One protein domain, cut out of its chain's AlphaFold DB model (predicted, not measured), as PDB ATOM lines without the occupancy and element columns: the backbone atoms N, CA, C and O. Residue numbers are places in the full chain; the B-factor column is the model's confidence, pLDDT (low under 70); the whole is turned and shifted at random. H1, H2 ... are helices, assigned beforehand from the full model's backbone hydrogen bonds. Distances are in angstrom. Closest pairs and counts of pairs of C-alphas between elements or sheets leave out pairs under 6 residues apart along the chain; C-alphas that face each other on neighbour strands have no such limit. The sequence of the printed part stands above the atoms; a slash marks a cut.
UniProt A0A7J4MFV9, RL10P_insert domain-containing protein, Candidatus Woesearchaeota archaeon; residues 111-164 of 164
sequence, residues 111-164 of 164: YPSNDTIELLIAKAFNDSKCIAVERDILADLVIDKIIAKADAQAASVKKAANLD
ATOM      1  N   TYR A 111      82.448  12.543  80.652       92.44
ATOM      2  CA  TYR A 111      82.859  12.160  82.001       92.44
ATOM      3  C   TYR A 111      82.294  13.143  83.038       92.44
ATOM      4  O   TYR A 111      82.652  14.319  82.995       92.44
ATOM      5  N   PRO A 112      81.445  12.701  83.985       90.56
ATOM      6  CA  PRO A 112      80.832  13.596  84.955       90.56
ATOM      7  C   PRO A 112      81.785  13.891  86.122       90.56
ATOM      8  O   PRO A 112      82.117  13.019  86.925       90.56
ATOM      9  N   SER A 113      82.178  15.154  86.250       92.06
ATOM     10  CA  SER A 113      82.889  15.720  87.401       92.06
ATOM     11  C   SER A 113      82.242  17.039  87.832       92.06
ATOM     12  O   SER A 113      81.464  17.620  87.078       92.06
ATOM     13  N   ASN A 114      82.573  17.542  89.026       90.25
ATOM     14  CA  ASN A 114      82.051  18.834  89.497       90.25
ATOM     15  C   ASN A 114      82.353  19.978  88.513       90.25
ATOM     16  O   ASN A 114      81.511  20.846  88.317       90.25
ATOM     17  N   ASP A 115      83.510  19.932  87.847       87.19
ATOM     18  CA  ASP A 115      83.943  20.975  86.909       87.19
ATOM     19  C   ASP A 115      83.316  20.837  85.510       87.19
ATOM     20  O   ASP A 115      83.288  21.792  84.737       87.19
ATOM     21  N   THR A 116      82.815  19.650  85.152       91.25
ATOM     22  CA  THR A 116      82.296  19.353  83.801       91.25
ATOM     23  C   THR A 116      80.780  19.223  83.749       91.25
ATOM     24  O   THR A 116      80.198  19.386  82.678       91.25
ATOM     25  N   ILE A 117      80.112  18.953  84.875       92.62
ATOM     26  CA  ILE A 117      78.680  18.634  84.900       92.62
ATOM     27  C   ILE A 117      77.808  19.772  84.355       92.62
ATOM     28  O   ILE A 117      76.893  19.521  83.573       92.62
ATOM     29  N   GLU A 118      78.120  21.024  84.695       92.69
ATOM     30  CA  GLU A 118      77.387  22.192  84.192       92.69
ATOM     31  C   GLU A 118      77.546  22.340  82.673       92.69
ATOM     32  O   GLU A 118      76.566  22.547  81.952       92.69
ATOM     33  N   LEU A 119      78.773  22.157  82.175       92.62
ATOM     34  CA  LEU A 119      79.087  22.214  80.747       92.62
ATOM     35  C   LEU A 119      78.390  21.089  79.974       92.62
ATOM     36  O   LEU A 119      77.851  21.332  78.894       92.62
ATOM     37  N   LEU A 120      78.347  19.878  80.531       93.75
ATOM     38  CA  LEU A 120      77.674  18.730  79.923       93.75
ATOM     39  C   LEU A 120      76.162  18.943  79.811       93.75
ATOM     40  O   LEU A 120      75.586  18.665  78.758       93.75
ATOM     41  N   ILE A 121      75.521  19.481  80.852       94.62
ATOM     42  CA  ILE A 121      74.084  19.794  80.825       94.62
ATOM     43  C   ILE A 121      73.795  20.884  79.787       94.62
ATOM     44  O   ILE A 121      72.864  20.747  78.990       94.62
ATOM     45  N   ALA A 122      74.610  21.940  79.751       93.69
ATOM     46  CA  ALA A 122      74.469  23.007  78.764       93.69
ATOM     47  C   ALA A 122      74.656  22.489  77.326       93.69
ATOM     48  O   ALA A 122      73.880  22.849  76.437       93.69
ATOM     49  N   LYS A 123      75.648  21.618  77.096       93.00
ATOM     50  CA  LYS A 123      75.895  20.966  75.799       93.00
ATOM     51  C   LYS A 123      74.688  20.126  75.380       93.00
ATOM     52  O   LYS A 123      74.110  20.382  74.329       93.00
ATOM     53  N   ALA A 124      74.226  19.227  76.249       92.94
ATOM     54  CA  ALA A 124      73.076  18.364  75.979       92.94
ATOM     55  C   ALA A 124      71.793  19.160  75.679       92.94
ATOM     56  O   ALA A 124      71.035  18.811  74.768       92.94
ATOM     57  N   PHE A 125      71.553  20.250  76.413       94.12
ATOM     58  CA  PHE A 125      70.421  21.140  76.175       94.12
ATOM     59  C   PHE A 125      70.499  21.821  74.805       94.12
ATOM     60  O   PHE A 125      69.514  21.824  74.062       94.12
ATOM     61  N   ASN A 126      71.658  22.380  74.449       92.50
ATOM     62  CA  ASN A 126      71.852  23.037  73.157       92.50
ATOM     63  C   ASN A 126      71.758  22.051  71.989       92.50
ATOM     64  O   ASN A 126      71.084  22.352  71.004       92.50
ATOM     65  N   ASP A 127      72.344  20.863  72.119       92.94
ATOM     66  CA  ASP A 127      72.278  19.819  71.094       92.94
ATOM     67  C   ASP A 127      70.830  19.362  70.874       92.94
ATOM     68  O   ASP A 127      70.344  19.325  69.742       92.94
ATOM     69  N   SER A 128      70.093  19.117  71.961       91.50
ATOM     70  CA  SER A 128      68.671  18.755  71.900       91.50
ATOM     71  C   SER A 128      67.831  19.864  71.267       91.50
ATOM     72  O   SER A 128      66.955  19.596  70.445       91.50
ATOM     73  N   LYS A 129      68.124  21.125  71.605       90.75
ATOM     74  CA  LYS A 129      67.465  22.297  71.022       90.75
ATOM     75  C   LYS A 129      67.723  22.397  69.518       90.75
ATOM     76  O   LYS A 129      66.789  22.658  68.763       90.75
ATOM     77  N   CYS A 130      68.962  22.182  69.084       90.12
ATOM     78  CA  CYS A 130      69.332  22.171  67.671       90.12
ATOM     79  C   CYS A 130      68.604  21.058  66.913       90.12
ATOM     80  O   CYS A 130      68.017  21.321  65.865       90.12
ATOM     81  N   ILE A 131      68.563  19.843  67.468       91.75
ATOM     82  CA  ILE A 131      67.833  18.717  66.870       91.75
ATOM     83  C   ILE A 131      66.337  19.031  66.767       91.75
ATOM     84  O   ILE A 131      65.738  18.783  65.722       91.75
ATOM     85  N   ALA A 132      65.735  19.599  67.813       90.81
ATOM     86  CA  ALA A 132      64.315  19.941  67.817       90.81
ATOM     87  C   ALA A 132      63.960  20.979  66.739       90.81
ATOM     88  O   ALA A 132      62.973  20.802  66.030       90.81
ATOM     89  N   VAL A 133      64.790  22.015  66.568       89.88
ATOM     90  CA  VAL A 133      64.611  23.037  65.519       89.88
ATOM     91  C   VAL A 133      64.831  22.466  64.115       89.88
ATOM     92  O   VAL A 133      64.194  22.909  63.162       89.88
ATOM     93  N   GLU A 134      65.732  21.497  63.955       88.44
ATOM     94  CA  GLU A 134      66.011  20.914  62.640       88.44
ATOM     95  C   GLU A 134      65.002  19.841  62.224       88.44
ATOM     96  O   GLU A 134      64.782  19.625  61.036       88.44
ATOM     97  N   ARG A 135      64.369  19.181  63.195       89.19
ATOM     98  CA  ARG A 135      63.325  18.173  62.968       89.19
ATOM     99  C   ARG A 135      61.903  18.722  63.089       89.19
ATOM    100  O   ARG A 135      60.971  17.923  63.092       89.19
ATOM    101  N   ASP A 136      61.751  20.041  63.206       86.06
ATOM    102  CA  ASP A 136      60.468  20.739  63.363       86.06
ATOM    103  C   ASP A 136      59.609  20.165  64.508       86.06
ATOM    104  O   ASP A 136      58.379  20.093  64.437       86.06
ATOM    105  N   ILE A 137      60.267  19.738  65.592       88.50
ATOM    106  CA  ILE A 137      59.591  19.215  66.779       88.50
ATOM    107  C   ILE A 137      59.034  20.400  67.564       88.50
ATOM    108  O   ILE A 137      59.780  21.210  68.117       88.50
ATOM    109  N   LEU A 138      57.708  20.481  67.633       83.50
ATOM    110  CA  LEU A 138      57.007  21.545  68.337       83.50
ATOM    111  C   LEU A 138      57.121  21.342  69.851       83.50
ATOM    112  O   LEU A 138      56.485  20.463  70.427       83.50
ATOM    113  N   ALA A 139      57.936  22.179  70.485       85.19
ATOM    114  CA  ALA A 139      58.014  22.309  71.932       85.19
ATOM    115  C   ALA A 139      58.058  23.793  72.314       85.19
ATOM    116  O   ALA A 139      58.624  24.609  71.579       85.19
ATOM    117  N   ASP A 140      57.504  24.131  73.481       83.88
ATOM    118  CA  ASP A 140      57.301  25.516  73.938       83.88
ATOM    119  C   ASP A 140      58.583  26.365  73.899       83.88
ATOM    120  O   ASP A 140      58.556  27.554  73.607       83.88
ATOM    121  N   LEU A 141      59.738  25.741  74.133       83.56
ATOM    122  CA  LEU A 141      61.044  26.402  74.177       83.56
ATOM    123  C   LEU A 141      61.627  26.753  72.787       83.56
ATOM    124  O   LEU A 141      62.537  27.581  72.676       83.56
ATOM    125  N   VAL A 142      61.180  26.075  71.728       88.06
ATOM    126  CA  VAL A 142      61.747  26.193  70.368       88.06
ATOM    127  C   VAL A 142      60.761  26.734  69.345       88.06
ATOM    128  O   VAL A 142      61.185  27.059  68.237       88.06
ATOM    129  N   ILE A 143      59.486  26.880  69.707       88.00
ATOM    130  CA  ILE A 143      58.423  27.285  68.787       88.00
ATOM    131  C   ILE A 143      58.723  28.625  68.101       88.00
ATOM    132  O   ILE A 143      58.657  28.705  66.877       88.00
ATOM    133  N   ASP A 144      59.202  29.620  68.851       88.56
ATOM    134  CA  ASP A 144      59.580  30.930  68.308       88.56
ATOM    135  C   ASP A 144      60.700  30.815  67.268       88.56
ATOM    136  O   ASP A 144      60.691  31.490  66.237       88.56
ATOM    137  N   LYS A 145      61.670  29.922  67.509       87.75
ATOM    138  CA  LYS A 145      62.776  29.680  66.575       87.75
ATOM    139  C   LYS A 145      62.319  28.948  65.318       87.75
ATOM    140  O   LYS A 145      62.844  29.235  64.247       87.75
ATOM    141  N   ILE A 146      61.373  28.021  65.443       88.38
ATOM    142  CA  ILE A 146      60.810  27.285  64.305       88.38
ATOM    143  C   ILE A 146      59.995  28.237  63.422       88.38
ATOM    144  O   ILE A 146      60.191  28.247  62.209       88.38
ATOM    145  N   ILE A 147      59.163  29.100  64.015       88.69
ATOM    146  CA  ILE A 147      58.397  30.117  63.276       88.69
ATOM    147  C   ILE A 147      59.348  31.088  62.568       88.69
ATOM    148  O   ILE A 147      59.230  31.292  61.363       88.69
ATOM    149  N   ALA A 148      60.363  31.601  63.268       89.44
ATOM    150  CA  ALA A 148      61.361  32.480  62.661       89.44
ATOM    151  C   ALA A 148      62.134  31.804  61.510       89.44
ATOM    152  O   ALA A 148      62.428  32.444  60.498       89.44
ATOM    153  N   LYS A 149      62.456  30.506  61.638       87.94
ATOM    154  CA  LYS A 149      63.079  29.711  60.565       87.94
ATOM    155  C   LYS A 149      62.139  29.585  59.361       87.94
ATOM    156  O   LYS A 149      62.588  29.794  58.235       87.94
ATOM    157  N   ALA A 150      60.860  29.296  59.590       87.88
ATOM    158  CA  ALA A 150      59.852  29.185  58.538       87.88
ATOM    159  C   ALA A 150      59.647  30.515  57.795       87.88
ATOM    160  O   ALA A 150      59.655  30.531  56.563       87.88
ATOM    161  N   ASP A 151      59.566  31.636  58.515       91.31
ATOM    162  CA  ASP A 151      59.452  32.974  57.921       91.31
ATOM    163  C   ASP A 151      60.681  33.323  57.071       91.31
ATOM    164  O   ASP A 151      60.556  33.811  55.944       91.31
ATOM    165  N   ALA A 152      61.884  33.021  57.569       89.88
ATOM    166  CA  ALA A 152      63.124  33.240  56.831       89.88
ATOM    167  C   ALA A 152      63.190  32.393  55.545       89.88
ATOM    168  O   ALA A 152      63.616  32.884  54.494       89.88
ATOM    169  N   GLN A 153      62.740  31.137  55.602       89.44
ATOM    170  CA  GLN A 153      62.663  30.254  54.437       89.44
ATOM    171  C   GLN A 153      61.611  30.738  53.431       89.44
ATOM    172  O   GLN A 153      61.906  30.815  52.237       89.44
ATOM    173  N   ALA A 154      60.426  31.143  53.892       89.38
ATOM    174  CA  ALA A 154      59.376  31.701  53.044       89.38
ATOM    175  C   ALA A 154      59.837  32.988  52.342       89.38
ATOM    176  O   ALA A 154      59.646  33.136  51.133       89.38
ATOM    177  N   ALA A 155      60.518  33.886  53.061       90.12
ATOM    178  CA  ALA A 155      61.109  35.093  52.488       90.12
ATOM    179  C   ALA A 155      62.193  34.772  51.443       90.12
ATOM    180  O   ALA A 155      62.258  35.419  50.395       90.12
ATOM    181  N   SER A 156      63.022  33.753  51.695       89.88
ATOM    182  CA  SER A 156      64.041  33.292  50.746       89.88
ATOM    183  C   SER A 156      63.420  32.740  49.459       89.88
ATOM    184  O   SER A 156      63.834  33.133  48.367       89.88
ATOM    185  N   VAL A 157      62.381  31.905  49.571       88.88
ATOM    186  CA  VAL A 157      61.655  31.358  48.414       88.88
ATOM    187  C   VAL A 157      60.920  32.460  47.655       88.88
ATOM    188  O   VAL A 157      61.014  32.507  46.430       88.88
ATOM    189  N   LYS A 158      60.256  33.389  48.353       89.44
ATOM    190  CA  LYS A 158      59.597  34.552  47.737       89.44
ATOM    191  C   LYS A 158      60.584  35.366  46.893       89.44
ATOM    192  O   LYS A 158      60.300  35.679  45.738       89.44
ATOM    193  N   LYS A 159      61.773  35.631  47.445       87.62
ATOM    194  CA  LYS A 159      62.852  36.341  46.749       87.62
ATOM    195  C   LYS A 159      63.390  35.557  45.548       87.62
ATOM    196  O   LYS A 159      63.651  36.154  44.513       87.62
ATOM    197  N   ALA A 160      63.557  34.241  45.669       86.00
ATOM    198  CA  ALA A 160      64.033  33.396  44.573       86.00
ATOM    199  C   ALA A 160      63.003  33.250  43.438       86.00
ATOM    200  O   ALA A 160      63.379  33.092  42.279       86.00
ATOM    201  N   ALA A 161      61.712  33.318  43.765       83.31
ATOM    202  CA  ALA A 161      60.611  33.213  42.816       83.31
ATOM    203  C   ALA A 161      60.214  34.554  42.162       83.31
ATOM    204  O   ALA A 161      59.289  34.558  41.353       83.31
ATOM    205  N   ASN A 162      60.887  35.673  42.485       74.62
ATOM    206  CA  ASN A 162      60.530  37.033  42.040       74.62
ATOM    207  C   ASN A 162      59.035  37.360  42.230       74.62
ATOM    208  O   ASN A 162      58.407  37.983  41.377       74.62
ATOM    209  N   LEU A 163      58.454  36.897  43.336       63.44
ATOM    210  CA  LEU A 163      57.097  37.258  43.725       63.44
ATOM    211  C   LEU A 163      57.193  38.530  44.576       63.44
ATOM    212  O   LEU A 163      57.773  38.478  45.661       63.44
ATOM    213  N   ASP A 164      56.671  39.651  44.072       60.28
ATOM    214  CA  ASP A 164      56.581  40.927  44.804       60.28
ATOM    215  C   ASP A 164      55.691  40.830  46.059       60.28
ATOM    216  O   ASP A 164      54.680  40.090  46.069       60.28
TER     217      ASP A 164
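This is residues 111 to 164 of the 164 residues of the protein "RL10P_insert domain-containing protein" of Candidatus Woesearchaeota archaeon (UniProt A0A7J4MFV9). Two helices of equal length, H1 and H2, follow each other nearly end to end in a wide, open V, with the loop of residues 135 to 142 bulging at the corner where they meet. The printed part has 54 residues with two named helices, H1 then H2, and no named strand: all helix. The whole is extended, a rod of 56 by 19 by 14 A, with a radius of gyration of the C-alphas of 16.7 A.

H1, residues 117 to 134, and H2, residues 143 to 160, are close but not clearly touching, with 2 pairs of C-alphas within 8 A. Their closest C-alphas, those of Val 133 and Ile 146, are 5.8 A apart. They run the same way at a steep tilt of 43 degrees. In both helices every O i to N i+4 pair is within hydrogen-bond range.

H1 begins at C-alpha 117 (78.680, 18.634, 84.900) and is 25.7 A long. H2, 25.6 A long, ends at C-alpha 160 (64.033, 33.396, 44.573).

The farthest C-alphas, those of Ser 113 and Asp 164, are 56.1 A apart. The printed part has no cut, and the link from H1 to H2 is short. Residues 163 to 164 have pLDDT under 70.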